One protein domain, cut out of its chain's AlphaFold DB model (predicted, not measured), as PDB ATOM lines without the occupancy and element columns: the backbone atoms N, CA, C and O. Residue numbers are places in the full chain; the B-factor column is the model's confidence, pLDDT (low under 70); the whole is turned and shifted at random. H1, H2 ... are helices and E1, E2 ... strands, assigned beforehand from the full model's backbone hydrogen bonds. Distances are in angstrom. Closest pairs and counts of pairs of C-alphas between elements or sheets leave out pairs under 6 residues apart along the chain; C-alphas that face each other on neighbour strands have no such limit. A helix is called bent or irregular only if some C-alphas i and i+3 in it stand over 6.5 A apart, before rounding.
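This is residues 34 to 131 of the 155 residues of an uncharacterized protein of Fluviispira multicolorata (UniProt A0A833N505). A small closed barrel of five strands, E1, E4, E5, E7 and E6 round the ring, has the helix H2 packed on its outside. E2 and E8 add to the barrel as short extra strands beside E1 and E7, while H1 and the turn after E3 lie at opposite ends of the longest axis. The printed part has 98 residues, with two named helices and eight named strands in the order E1 E2 E3 E4 H1 E5 H2 E6 E7 E8; the barrel is mixed, and the class is mixed, helices and strands. The whole is compact, with a radius of gyration of the C-alphas of 13.0 A and spans of 39 by 28 by 23 A.

E1, residues 36 to 44, begins with C-alpha 36 at (54.757, -47.528, -29.922) and is 25.1 A long. E2 is residues 51 to 53, and it runs on into E3, residues 55 to 57, at 42 degrees. E4, residues 63 to 69, measures 17.6 A. H1 is residues 72 to 76 and E5 residues 86 to 89. H2, residues 91 to 99, measures 14.0 A and is irregular: C-alphas 92 and 95 are 7.4 A apart. E6, residues 105 to 110, measures 15.0 A, and E7, residues 116 to 122, 19.3 A. E8, residues 128 to 130, ends with C-alpha 130 at (38.096, -43.081, -35.784).

E1 and E4 are antiparallel, with N 38 and O 64 3.1 A apart. E4 and E5 are antiparallel, with N 67 and O 88 at 2.9 A. E5 and E7 are parallel, with N 87 and O 118 at 2.8 A. E7 and E6, a hairpin, have N 117 and O 109 at 2.8 A. E6 and E1, antiparallel, close the ring, with N 41 and O 108 at 2.9 A. The hairpin of E1 and E2 has N 42 and O 52 at 2.8 A, and that of E7 and E8 has N 121 and O 129 at 2.9 A. E6, E7 and E8 form a meander, each strand the antiparallel neighbour of the one before. E3 pairs with no named strand; its residues 55 to 57 pair with residues 60 to 61. H2 is on the barrel, outside it, at a height over the sheet of 7.6 A; its closest C-alphas to E4 are those of Phe 93 and Ala 64, 5.8 A. H1 is only just not on the barrel, with 4 pairs of C-alphas within 10 A. The O i to N i+4 pair of H1 is within hydrogen-bond range, and in H2 3 of 5 are.

The C-alphas farthest apart are those of Leu 58 and Thr 73, 40.7 A. The printed part has no cut, and no link is long. The mean pLDDT of the printed part is 86.0; residues 70 to 80 and residue 127 are under 70.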
ATOM      1  N   PHE A  34      55.111 -40.621 -29.625       78.50
ATOM      2  CA  PHE A  34      54.598 -41.726 -30.439       78.50
ATOM      3  C   PHE A  34      55.679 -42.789 -30.687       78.50
ATOM      4  O   PHE A  34      56.198 -42.947 -31.797       78.50
ATOM      5  N   THR A  35      56.056 -43.507 -29.628       82.19
ATOM      6  CA  THR A  35      57.122 -44.523 -29.672       82.19
ATOM      7  C   THR A  35      56.612 -45.929 -29.972       82.19
ATOM      8  O   THR A  35      57.381 -46.763 -30.458       82.19
ATOM      9  N   GLU A  36      55.330 -46.202 -29.727       92.50
ATOM     10  CA  GLU A  36      54.757 -47.528 -29.922       92.50
ATOM     11  C   GLU A  36      54.577 -47.814 -31.410       92.50
ATOM     12  O   GLU A  36      54.098 -46.978 -32.177       92.50
ATOM     13  N   LYS A  37      54.966 -49.020 -31.825       93.44
ATOM     14  CA  LYS A  37      54.831 -49.510 -33.196       93.44
ATOM     15  C   LYS A  37      53.780 -50.613 -33.220       93.44
ATOM     16  O   LYS A  37      53.927 -51.592 -32.497       93.44
ATOM     17  N   LYS A  38      52.803 -50.500 -34.122       95.69
ATOM     18  CA  LYS A  38      51.858 -51.578 -34.452       95.69
ATOM     19  C   LYS A  38      51.796 -51.777 -35.968       95.69
ATOM     20  O   LYS A  38      51.945 -50.821 -36.732       95.69
ATOM     21  N   TYR A  39      51.617 -53.019 -36.407       96.69
ATOM     22  CA  TYR A  39      51.559 -53.372 -37.828       96.69
ATOM     23  C   TYR A  39      50.161 -53.151 -38.382       96.69
ATOM     24  O   TYR A  39      49.179 -53.333 -37.666       96.69
ATOM     25  N   ILE A  40      50.070 -52.763 -39.650       96.62
ATOM     26  CA  ILE A  40      48.784 -52.498 -40.287       96.62
ATOM     27  C   ILE A  40      48.187 -53.809 -40.798       96.62
ATOM     28  O   ILE A  40      48.830 -54.558 -41.538       96.62
ATOM     29  N   ILE A  41      46.943 -54.074 -40.409       96.38
ATOM     30  CA  ILE A  41      46.148 -55.217 -40.849       96.38
ATOM     31  C   ILE A  41      44.928 -54.720 -41.625       96.38
ATOM     32  O   ILE A  41      44.249 -53.779 -41.215       96.38
ATOM     33  N   CYS A  42      44.661 -55.375 -42.748       95.81
ATOM     34  CA  CYS A  42      43.501 -55.141 -43.591       95.81
ATOM     35  C   CYS A  42      42.497 -56.266 -43.349       95.81
ATOM     36  O   CYS A  42      42.800 -57.431 -43.621       95.81
ATOM     37  N   ILE A  43      41.301 -55.931 -42.861       95.38
ATOM     38  CA  ILE A  43      40.236 -56.900 -42.553       95.38
ATOM     39  C   ILE A  43      39.051 -56.667 -43.490       95.38
ATOM     40  O   ILE A  43      38.618 -55.535 -43.664       95.38
ATOM     41  N   ASN A  44      38.561 -57.707 -44.162       95.38
ATOM     42  CA  ASN A  44      37.509 -57.544 -45.159       95.38
ATOM     43  C   ASN A  44      36.208 -57.070 -44.491       95.38
ATOM     44  O   ASN A  44      35.770 -57.647 -43.495       95.38
ATOM     45  N   LYS A  45      35.575 -56.045 -45.075       92.56
ATOM     46  CA  LYS A  45      34.365 -55.401 -44.532       92.56
ATOM     47  C   LYS A  45      33.157 -56.336 -44.416       92.56
ATOM     48  O   LYS A  45      32.258 -56.076 -43.624       92.56
ATOM     49  N   GLN A  46      33.101 -57.389 -45.230       92.88
ATOM     50  CA  GLN A  46      31.975 -58.328 -45.288       92.88
ATOM     51  C   GLN A  46      32.257 -59.641 -44.550       92.88
ATOM     52  O   GLN A  46      31.333 -60.244 -44.011       92.88
ATOM     53  N   ASP A  47      33.516 -60.090 -44.512       92.38
ATOM     54  CA  ASP A  47      33.911 -61.323 -43.825       92.38
ATOM     55  C   ASP A  47      35.221 -61.135 -43.054       92.38
ATOM     56  O   ASP A  47      36.314 -61.229 -43.612       92.38
ATOM     57  N   SER A  48      35.120 -60.961 -41.735       89.88
ATOM     58  CA  SER A  48      36.280 -60.750 -40.860       89.88
ATOM     59  C   SER A  48      37.228 -61.948 -40.738       89.88
ATOM     60  O   SER A  48      38.257 -61.843 -40.068       89.88
ATOM     61  N   SER A  49      36.907 -63.091 -41.355       89.75
ATOM     62  CA  SER A  49      37.852 -64.203 -41.510       89.75
ATOM     63  C   SER A  49      38.857 -63.999 -42.639       89.75
ATOM     64  O   SER A  49      39.908 -64.641 -42.639       89.75
ATOM     65  N   ILE A  50      38.569 -63.084 -43.567       92.81
ATOM     66  CA  ILE A  50      39.459 -62.707 -44.660       92.81
ATOM     67  C   ILE A  50      40.235 -61.466 -44.229       92.81
ATOM     68  O   ILE A  50      39.698 -60.361 -44.149       92.81
ATOM     69  N   TRP A  51      41.522 -61.648 -43.962       94.25
ATOM     70  CA  TRP A  51      42.421 -60.578 -43.554       94.25
ATOM     71  C   TRP A  51      43.824 -60.824 -44.104       94.25
ATOM     72  O   TRP A  51      44.183 -61.945 -44.469       94.25
ATOM     73  N   HIS A  52      44.621 -59.768 -44.166       94.31
ATOM     74  CA  HIS A  52      46.045 -59.852 -44.462       94.31
ATOM     75  C   HIS A  52      46.781 -58.668 -43.836       94.31
ATOM     76  O   HIS A  52      46.202 -57.605 -43.609       94.31
ATOM     77  N   TRP A  53      48.066 -58.847 -43.552       95.50
ATOM     78  CA  TRP A  53      48.932 -57.738 -43.165       95.50
ATOM     79  C   TRP A  53      49.231 -56.873 -44.389       95.50
ATOM     80  O   TRP A  53      49.546 -57.404 -45.457       95.50
ATOM     81  N   ALA A  54      49.157 -55.553 -44.239       96.00
ATOM     82  CA  ALA A  54      49.566 -54.634 -45.292       96.00
ATOM     83  C   ALA A  54      51.078 -54.762 -45.530       96.00
ATOM     84  O   ALA A  54      51.859 -54.911 -44.587       96.00
ATOM     85  N   THR A  55      51.504 -54.711 -46.793       92.62
ATOM     86  CA  THR A  55      52.915 -54.865 -47.176       92.62
ATOM     87  C   THR A  55      53.371 -53.688 -48.022       92.62
ATOM     88  O   THR A  55      52.662 -53.257 -48.926       92.62
ATOM     89  N   ARG A  56      54.564 -53.166 -47.720       81.00
ATOM     90  CA  ARG A  56      55.175 -52.042 -48.450       81.00
ATOM     91  C   ARG A  56      55.900 -52.515 -49.701       81.00
ATOM     92  O   ARG A  56      55.838 -51.911 -50.765       81.00
ATOM     93  N   THR A  57      56.647 -53.595 -49.520       78.50
ATOM     94  CA  THR A  57      57.418 -54.314 -50.529       78.50
ATOM     95  C   THR A  57      57.380 -55.796 -50.172       78.50
ATOM     96  O   THR A  57      56.992 -56.156 -49.055       78.50
ATOM     97  N   LEU A  58      57.775 -56.658 -51.108       76.12
ATOM     98  CA  LEU A  58      57.879 -58.100 -50.881       76.12
ATOM     99  C   LEU A  58      58.663 -58.394 -49.589       76.12
ATOM    100  O   LEU A  58      59.851 -58.107 -49.491       76.12
ATOM    101  N   GLY A  59      57.972 -58.957 -48.595       73.12
ATOM    102  CA  GLY A  59      58.558 -59.374 -47.317       73.12
ATOM    103  C   GLY A  59      58.596 -58.317 -46.207       73.12
ATOM    104  O   GLY A  59      59.006 -58.649 -45.098       73.12
ATOM    105  N   SER A  60      58.148 -57.076 -46.444       88.38
ATOM    106  CA  SER A  60      58.106 -56.031 -45.407       88.38
ATOM    107  C   SER A  60      56.676 -55.582 -45.103       88.38
ATOM    108  O   SER A  60      55.991 -55.061 -45.988       88.38
ATOM    109  N   TYR A  61      56.257 -55.707 -43.845       93.44
ATOM    110  CA  TYR A  61      54.946 -55.245 -43.390       93.44
ATOM    111  C   TYR A  61      54.919 -53.737 -43.140       93.44
ATOM    112  O   TYR A  61      55.860 -53.174 -42.570       93.44
ATOM    113  N   GLU A  62      53.818 -53.105 -43.531       95.25
ATOM    114  CA  GLU A  62      53.530 -51.719 -43.178       95.25
ATOM    115  C   GLU A  62      53.206 -51.601 -41.686       95.25
ATOM    116  O   GLU A  62      52.652 -52.508 -41.055       95.25
ATOM    117  N   TYR A  63      53.573 -50.467 -41.102       94.44
ATOM    118  CA  TYR A  63      53.332 -50.184 -39.693       94.44
ATOM    119  C   TYR A  63      53.036 -48.705 -39.483       94.44
ATOM    120  O   TYR A  63      53.473 -47.848 -40.250       94.44
ATOM    121  N   ALA A  64      52.341 -48.410 -38.392       93.50
ATOM    122  CA  ALA A  64      52.159 -47.055 -37.899       93.50
ATOM    123  C   ALA A  64      52.833 -46.907 -36.536       93.50
ATOM    124  O   ALA A  64      52.965 -47.878 -35.777       93.50
ATOM    125  N   ARG A  65      53.265 -45.681 -36.232       93.75
ATOM    126  CA  ARG A  65      53.673 -45.305 -34.880       93.75
ATOM    127  C   ARG A  65      52.620 -44.443 -34.226       93.75
ATOM    128  O   ARG A  65      51.977 -43.625 -34.889       93.75
ATOM    129  N   GLY A  66      52.459 -44.643 -32.934       93.19
ATOM    130  CA  GLY A  66      51.378 -44.045 -32.187       93.19
ATOM    131  C   GLY A  66      51.501 -44.294 -30.696       93.19
ATOM    132  O   GLY A  66      52.599 -44.503 -30.178       93.19
ATOM    133  N   LYS A  67      50.357 -44.209 -30.028       91.31
ATOM    134  CA  LYS A  67      50.187 -44.473 -28.605       91.31
ATOM    135  C   LYS A  67      48.795 -45.056 -28.374       91.31
ATOM    136  O   LYS A  67      47.812 -44.556 -28.931       91.31
ATOM    137  N   GLU A  68      48.700 -46.077 -27.536       90.38
ATOM    138  CA  GLU A  68      47.413 -46.567 -27.041       90.38
ATOM    139  C   GLU A  68      46.693 -45.519 -26.173       90.38
ATOM    140  O   GLU A  68      47.277 -44.893 -25.281       90.38
ATOM    141  N   LEU A  69      45.396 -45.324 -26.423       85.69
ATOM    142  CA  LEU A  69      44.547 -44.480 -25.580       85.69
ATOM    143  C   LEU A  69      43.948 -45.337 -24.462       85.69
ATOM    144  O   LEU A  69      43.085 -46.191 -24.695       85.69
ATOM    145  N   LEU A  70      44.435 -45.116 -23.242       67.38
ATOM    146  CA  LEU A  70      44.134 -45.955 -22.082       67.38
ATOM    147  C   LEU A  70      42.919 -45.460 -21.289       67.38
ATOM    148  O   LEU A  70      42.295 -46.259 -20.588       67.38
ATOM    149  N   THR A  71      42.556 -44.173 -21.372       58.25
ATOM    150  CA  THR A  71      41.571 -43.606 -20.437       58.25
ATOM    151  C   THR A  71      40.149 -43.549 -21.012       58.25
ATOM    152  O   THR A  71      39.958 -43.225 -22.186       58.25
ATOM    153  N   PRO A  72      39.111 -43.837 -20.201       53.16
ATOM    154  CA  PRO A  72      37.712 -43.633 -20.585       53.16
ATOM    155  C   PRO A  72      37.398 -42.177 -20.960       53.16
ATOM    156  O   PRO A  72      36.633 -41.938 -21.884       53.16
ATOM    157  N   THR A  73      38.043 -41.204 -20.315       56.00
ATOM    158  CA  THR A  73      37.828 -39.768 -20.555       56.00
ATOM    159  C   THR A  73      38.287 -39.334 -21.952       56.00
ATOM    160  O   THR A  73      37.612 -38.544 -22.611       56.00
ATOM    161  N   GLU A  74      39.390 -39.904 -22.455       56.84
ATOM    162  CA  GLU A  74      39.834 -39.731 -23.850       56.84
ATOM    163  C   GLU A  74      38.849 -40.368 -24.849       56.84
ATOM    164  O   GLU A  74      38.755 -39.919 -25.990       56.84
ATOM    165  N   LYS A  75      38.082 -41.385 -24.423       56.22
ATOM    166  CA  LYS A  75      37.052 -42.053 -25.238       56.22
ATOM    167  C   LYS A  75      35.714 -41.311 -25.246       56.22
ATOM    168  O   LYS A  75      35.021 -41.351 -26.252       56.22
ATOM    169  N   GLU A  76      35.352 -40.622 -24.167       53.97
ATOM    170  CA  GLU A  76      34.072 -39.900 -24.036       53.97
ATOM    171  C   GLU A  76      33.925 -38.721 -25.009       53.97
ATOM    172  O   GLU A  76      32.812 -38.325 -25.341       53.97
ATOM    173  N   HIS A  77      35.038 -38.196 -25.531       57.59
ATOM    174  CA  HIS A  77      35.036 -37.119 -26.529       57.59
ATOM    175  C   HIS A  77      34.735 -37.624 -27.952       57.59
ATOM    176  O   HIS A  77      34.718 -36.850 -28.911       57.59
ATOM    177  N   LEU A  78      34.515 -38.931 -28.107       65.12
ATOM    178  CA  LEU A  78      34.372 -39.603 -29.385       65.12
ATOM    179  C   LEU A  78      32.901 -39.965 -29.609       65.12
ATOM    180  O   LEU A  78      32.417 -40.985 -29.134       65.12
ATOM    181  N   ASN A  79      32.188 -39.156 -30.393       62.88
ATOM    182  CA  ASN A  79      30.804 -39.427 -30.823       62.88
ATOM    183  C   ASN A  79      30.713 -40.581 -31.853       62.88
ATOM    184  O   ASN A  79      29.955 -40.514 -32.819       62.88
ATOM    185  N   THR A  80      31.536 -41.621 -31.732       68.56
ATOM    186  CA  THR A  80      31.635 -42.739 -32.679       68.56
ATOM    187  C   THR A  80      31.771 -44.054 -31.924       68.56
ATOM    188  O   THR A  80      32.359 -44.112 -30.849       68.56
ATOM    189  N   SER A  81      31.211 -45.122 -32.494       72.38
ATOM    190  CA  SER A  81      31.289 -46.467 -31.925       72.38
ATOM    191  C   SER A  81      32.745 -46.943 -31.823       72.38
ATOM    192  O   SER A  81      33.480 -46.985 -32.813       72.38
ATOM    193  N   VAL A  82      33.140 -47.310 -30.603       83.19
ATOM    194  CA  VAL A  82      34.438 -47.905 -30.280       83.19
ATOM    195  C   VAL A  82      34.231 -49.398 -30.033       83.19
ATOM    196  O   VAL A  82      33.621 -49.795 -29.045       83.19
ATOM    197  N   ASN A  83      34.749 -50.220 -30.940       84.50
ATOM    198  CA  ASN A  83      34.633 -51.680 -30.941       84.50
ATOM    199  C   ASN A  83      35.939 -52.382 -30.546       84.50
ATOM    200  O   ASN A  83      35.939 -53.584 -30.290       84.50
ATOM    201  N   ALA A  84      37.055 -51.655 -30.510       87.44
ATOM    202  CA  ALA A  84      38.366 -52.161 -30.124       87.44
ATOM    203  C   ALA A  84      39.141 -51.100 -29.320       87.44
ATOM    204  O   ALA A  84      38.776 -49.920 -29.351       87.44
ATOM    205  N   PRO A  85      40.212 -51.480 -28.600       90.38
ATOM    206  CA  PRO A  85      41.170 -50.521 -28.059       90.38
ATOM    207  C   PRO A  85      41.611 -49.500 -29.116       90.38
ATOM    208  O   PRO A  85      41.733 -49.817 -30.299       90.38
ATOM    209  N   LEU A  86      41.816 -48.255 -28.699       90.81
ATOM    210  CA  LEU A  86      42.123 -47.159 -29.611       90.81
ATOM    211  C   LEU A  86      43.629 -46.924 -29.671       90.81
ATOM    212  O   LEU A  86      44.303 -46.909 -28.641       90.81
ATOM    213  N   PHE A  87      44.140 -46.686 -30.872       92.94
ATOM    214  CA  PHE A  87      45.534 -46.348 -31.115       92.94
ATOM    215  C   PHE A  87      45.618 -45.021 -31.866       92.94
ATOM    216  O   PHE A  87      45.244 -44.930 -33.039       92.94
ATOM    217  N   LEU A  88      46.096 -43.985 -31.179       91.62
ATOM    218  CA  LEU A  88      46.306 -42.664 -31.760       91.62
ATOM    219  C   LEU A  88      47.600 -42.676 -32.569       91.62
ATOM    220  O   LEU A  88      48.672 -42.888 -32.003       91.62
ATOM    221  N   ILE A  89      47.509 -42.441 -33.876       92.00
ATOM    222  CA  ILE A  89      48.683 -42.431 -34.756       92.00
ATOM    223  C   ILE A  89      49.330 -41.046 -34.827       92.00
ATOM    224  O   ILE A  89      48.650 -40.022 -34.755       92.00
ATOM    225  N   SER A  90      50.648 -41.014 -35.030       88.25
ATOM    226  CA  SER A  90      51.354 -39.783 -35.398       88.25
ATOM    227  C   SER A  90      50.893 -39.292 -36.775       88.25
ATOM    228  O   SER A  90      50.716 -40.084 -37.709       88.25
ATOM    229  N   ASN A  91      50.790 -37.969 -36.929       84.94
ATOM    230  CA  ASN A  91      50.408 -37.320 -38.184       84.94
ATOM    231  C   ASN A  91      51.305 -37.728 -39.368       84.94
ATOM    232  O   ASN A  91      50.828 -37.820 -40.500       84.94
ATOM    233  N   LYS A  92      52.579 -38.064 -39.114       86.62
ATOM    234  CA  LYS A  92      53.524 -38.530 -40.146       86.62
ATOM    235  C   LYS A  92      53.110 -39.854 -40.804       86.62
ATOM    236  O   LYS A  92      53.555 -40.141 -41.912       86.62
ATOM    237  N   PHE A  93      52.262 -40.652 -40.153       88.81
ATOM    238  CA  PHE A  93      51.830 -41.969 -40.635       88.81
ATOM    239  C   PHE A  93      50.416 -41.980 -41.229       88.81
ATOM    240  O   PHE A  93      49.978 -43.027 -41.705       88.81
ATOM    241  N   ILE A  94      49.713 -40.840 -41.269       90.25
ATOM    242  CA  ILE A  94      48.336 -40.762 -41.792       90.25
ATOM    243  C   ILE A  94      48.257 -41.310 -43.220       90.25
ATOM    244  O   ILE A  94      47.442 -42.185 -43.501       90.25
ATOM    245  N   ASN A  95      49.152 -40.863 -44.106       90.50
ATOM    246  CA  ASN A  95      49.155 -41.303 -45.505       90.50
ATOM    247  C   ASN A  95      49.468 -42.795 -45.662       90.50
ATOM    248  O   ASN A  95      48.974 -43.418 -46.599       90.50
ATOM    249  N   VAL A  96      50.270 -43.366 -44.758       90.56
ATOM    250  CA  VAL A  96      50.558 -44.805 -44.753       90.56
ATOM    251  C   VAL A  96      49.281 -45.565 -44.408       90.56
ATOM    252  O   VAL A  96      48.881 -46.458 -45.142       90.56
ATOM    253  N   VAL A  97      48.591 -45.162 -43.342       91.94
ATOM    254  CA  VAL A  97      47.363 -45.818 -42.875       91.94
ATOM    255  C   VAL A  97      46.223 -45.713 -43.888       91.94
ATOM    256  O   VAL A  97      45.586 -46.719 -44.197       91.94
ATOM    257  N   VAL A  98      45.967 -44.517 -44.422       91.06
ATOM    258  CA  VAL A  98      44.840 -44.271 -45.338       91.06
ATOM    259  C   VAL A  98      44.960 -45.099 -46.621       91.06
ATOM    260  O   VAL A  98      43.945 -45.525 -47.163       91.06
ATOM    261  N   ASN A  99      46.185 -45.366 -47.081       92.75
ATOM    262  CA  ASN A  99      46.438 -46.053 -48.349       92.75
ATOM    263  C   ASN A  99      46.891 -47.514 -48.192       92.75
ATOM    264  O   ASN A  99      47.115 -48.186 -49.195       92.75
ATOM    265  N   ALA A 100      47.045 -48.014 -46.963       93.88
ATOM    266  CA  ALA A 100      47.591 -49.349 -46.722       93.88
ATOM    267  C   ALA A 100      46.678 -50.483 -47.208       93.88
ATOM    268  O   ALA A 100      47.174 -51.550 -47.568       93.88
ATOM    269  N   CYS A 101      45.359 -50.270 -47.194       94.94
ATOM    270  CA  CYS A 101      44.378 -51.314 -47.462       94.94
ATOM    271  C   CYS A 101      43.539 -51.020 -48.713       94.94
ATOM    272  O   CYS A 101      43.178 -49.868 -48.963       94.94
ATOM    273  N   PRO A 102      43.161 -52.054 -49.492       94.75
ATOM    274  CA  PRO A 102      42.219 -51.892 -50.593       94.75
ATOM    275  C   PRO A 102      40.843 -51.426 -50.096       94.75
ATOM    276  O   PRO A 102      40.439 -51.731 -48.978       94.75
ATOM    277  N   ALA A 103      40.060 -50.781 -50.966       93.25
ATOM    278  CA  ALA A 103      38.790 -50.134 -50.601       93.25
ATOM    279  C   ALA A 103      37.745 -51.036 -49.898       93.25
ATOM    280  O   ALA A 103      36.882 -50.539 -49.170       93.25
ATOM    281  N   HIS A 104      37.805 -52.354 -50.105       95.31
ATOM    282  CA  HIS A 104      36.888 -53.338 -49.515       95.31
ATOM    283  C   HIS A 104      37.377 -53.931 -48.178       95.31
ATOM    284  O   HIS A 104      36.758 -54.857 -47.649       95.31
ATOM    285  N   TYR A 105      38.455 -53.382 -47.621       95.69
ATOM    286  CA  TYR A 105      38.990 -53.726 -46.308       95.69
ATOM    287  C   TYR A 105      38.912 -52.524 -45.360       95.69
ATOM    288  O   TYR A 105      39.017 -51.375 -45.788       95.69
ATOM    289  N   ASP A 106      38.721 -52.803 -44.075       94.50
ATOM    290  CA  ASP A 106      38.930 -51.862 -42.982       94.50
ATOM    291  C   ASP A 106      40.389 -51.924 -42.527       94.50
ATOM    292  O   ASP A 106      40.966 -53.007 -42.374       94.50
ATOM    293  N   THR A 107      40.983 -50.749 -42.322       95.69
ATOM    294  CA  THR A 107      42.361 -50.611 -41.846       95.69
ATOM    295  C   THR A 107      42.385 -50.574 -40.325       95.69
ATOM    296  O   THR A 107      41.805 -49.682 -39.704       95.69
ATOM    297  N   GLN A 108      43.127 -51.496 -39.720       95.69
ATOM    298  CA  GLN A 108      43.409 -51.514 -38.287       95.69
ATOM    299  C   GLN A 108      44.907 -51.661 -38.030       95.69
ATOM    300  O   GLN A 108      45.686 -51.953 -38.939       95.69
ATOM    301  N   VAL A 109      45.320 -51.464 -36.780       96.50
ATOM    302  CA  VAL A 109      46.690 -51.763 -36.345       96.50
ATOM    303  C   VAL A 109      46.692 -52.822 -35.259       96.50
ATOM    304  O   VAL A 109      45.764 -52.899 -34.457       96.50
ATOM    305  N   ALA A 110      47.726 -53.655 -35.240       95.44
ATOM    306  CA  ALA A 110      47.838 -54.744 -34.286       95.44
ATOM    307  C   ALA A 110      49.282 -55.233 -34.118       95.44
ATOM    308  O   ALA A 110      50.104 -55.105 -35.027       95.44
ATOM    309  N   ASN A 111      49.582 -55.848 -32.973       93.75
ATOM    310  CA  ASN A 111      50.786 -56.678 -32.818       93.75
ATOM    311  C   ASN A 111      50.527 -58.147 -33.178       93.75
ATOM    312  O   ASN A 111      51.441 -58.876 -33.551       93.75
ATOM    313  N   SER A 112      49.275 -58.589 -33.052       89.44
ATOM    314  CA  SER A 112      48.823 -59.944 -33.361       89.44
ATOM    315  C   SER A 112      47.328 -59.938 -33.685       89.44
ATOM    316  O   SER A 112      46.636 -58.958 -33.427       89.44
ATOM    317  N   LEU A 113      46.792 -61.051 -34.188       86.00
ATOM    318  CA  LEU A 113      45.361 -61.180 -34.506       86.00
ATOM    319  C   LEU A 113      44.425 -61.041 -33.294       86.00
ATOM    320  O   LEU A 113      43.231 -60.811 -33.470       86.00
ATOM    321  N   ASN A 114      44.970 -61.176 -32.083       84.81
ATOM    322  CA  ASN A 114      44.244 -61.026 -30.824       84.81
ATOM    323  C   ASN A 114      44.417 -59.628 -30.201       84.81
ATOM    324  O   ASN A 114      43.860 -59.371 -29.140       84.81
ATOM    325  N   ASP A 115      45.197 -58.747 -30.837       89.75
ATOM    326  CA  ASP A 115      45.590 -57.427 -30.325       89.75
ATOM    327  C   ASP A 115      45.175 -56.310 -31.299       89.75
ATOM    328  O   ASP A 115      45.969 -55.451 -31.691       89.75
ATOM    329  N   LEU A 116      43.928 -56.367 -31.769       92.81
ATOM    330  CA  LEU A 116      43.406 -55.421 -32.749       92.81
ATOM    331  C   LEU A 116      43.082 -54.076 -32.107       92.81
ATOM    332  O   LEU A 116      42.433 -54.012 -31.067       92.81
ATOM    333  N   HIS A 117      43.487 -53.006 -32.779       93.94
ATOM    334  CA  HIS A 117      43.198 -51.638 -32.381       93.94
ATOM    335  C   HIS A 117      42.500 -50.883 -33.508       93.94
ATOM    336  O   HIS A 117      42.823 -51.059 -34.689       93.94
ATOM    337  N   GLN A 118      41.555 -50.024 -33.145       93.00
ATOM    338  CA  GLN A 118      41.016 -49.016 -34.050       93.00
ATOM    339  C   GLN A 118      41.961 -47.823 -34.102       93.00
ATOM    340  O   GLN A 118      42.496 -47.376 -33.085       93.00
ATOM    341  N   ILE A 119      42.157 -47.303 -35.306       92.81
ATOM    342  CA  ILE A 119      43.044 -46.171 -35.527       92.81
ATOM    343  C   ILE A 119      42.287 -44.885 -35.231       92.81
ATOM    344  O   ILE A 119      41.171 -44.687 -35.712       92.81
ATOM    345  N   VAL A 120      42.926 -44.004 -34.471       90.62
ATOM    346  CA  VAL A 120      42.450 -42.651 -34.206       90.62
ATOM    347  C   VAL A 120      43.418 -41.664 -34.839       90.62
ATOM    348  O   VAL A 120      44.630 -41.759 -34.646       90.62
ATOM    349  N   ILE A 121      42.877 -40.705 -35.584       88.31
ATOM    350  CA  ILE A 121      43.608 -39.551 -36.106       88.31
ATOM    351  C   ILE A 121      43.047 -38.308 -35.437       88.31
ATOM    352  O   ILE A 121      41.837 -38.101 -35.437       88.31
ATOM    353  N   MET A 122      43.919 -37.467 -34.895       83.81
ATOM    354  CA  MET A 122      43.537 -36.173 -34.342       83.81
ATOM    355  C   MET A 122      43.894 -35.075 -35.343       83.81
ATOM    356  O   MET A 122      45.052 -34.955 -35.740       83.81
ATOM    357  N   ASN A 123      42.913 -34.274 -35.758       75.31
ATOM    358  CA  ASN A 123      43.180 -33.121 -36.618       75.31
ATOM    359  C   ASN A 123      43.686 -31.907 -35.811       75.31
ATOM    360  O   ASN A 123      43.779 -31.940 -34.584       75.31
ATOM    361  N   GLU A 124      44.001 -30.811 -36.502       74.56
ATOM    362  CA  GLU A 124      44.504 -29.568 -35.893       74.56
ATOM    363  C   GLU A 124      43.538 -28.958 -34.864       74.56
ATOM    364  O   GLU A 124      43.966 -28.351 -33.884       74.56
ATOM    365  N   ASN A 125      42.236 -29.195 -35.036       72.00
ATOM    366  CA  ASN A 125      41.177 -28.727 -34.144       72.00
ATOM    367  C   ASN A 125      40.898 -29.699 -32.984       72.00
ATOM    368  O   ASN A 125      39.900 -29.532 -32.289       72.00
ATOM    369  N   HIS A 126      41.747 -30.711 -32.772       70.50
ATOM    370  CA  HIS A 126      41.554 -31.777 -31.779       70.50
ATOM    371  C   HIS A 126      40.264 -32.591 -31.983       70.50
ATOM    372  O   HIS A 126      39.771 -33.237 -31.062       70.50
ATOM    373  N   ILE A 127      39.724 -32.591 -33.205       66.44
ATOM    374  CA  ILE A 127      38.640 -33.490 -33.594       66.44
ATOM    375  C   ILE A 127      39.268 -34.827 -33.962       66.44
ATOM    376  O   ILE A 127      40.187 -34.904 -34.784       66.44
ATOM    377  N   PHE A 128      38.747 -35.880 -33.352       79.81
ATOM    378  CA  PHE A 128      39.199 -37.238 -33.573       79.81
ATOM    379  C   PHE A 128      38.377 -37.905 -34.674       79.81
ATOM    380  O   PHE A 128      37.151 -37.964 -34.610       79.81
ATOM    381  N   TYR A 129      39.068 -38.445 -35.671       83.75
ATOM    382  CA  TYR A 129      38.508 -39.367 -36.645       83.75
ATOM    383  C   TYR A 129      38.889 -40.794 -36.254       83.75
ATOM    384  O   TYR A 129      40.071 -41.089 -36.069       83.75
ATOM    385  N   ILE A 130      37.895 -41.674 -36.138       87.25
ATOM    386  CA  ILE A 130      38.096 -43.081 -35.784       87.25
ATOM    387  C   ILE A 130      37.821 -43.939 -37.007       87.25
ATOM    388  O   ILE A 130      36.743 -43.868 -37.599       87.25
ATOM    389  N   PHE A 131      38.787 -44.778 -37.357       89.50
ATOM    390  CA  PHE A 131      38.612 -45.757 -38.418       89.50
ATOM    391  C   PHE A 131      37.639 -46.856 -37.971       89.50
ATOM    392  O   PHE A 131      37.652 -47.259 -36.799       89.50
TER     393      PHE A 131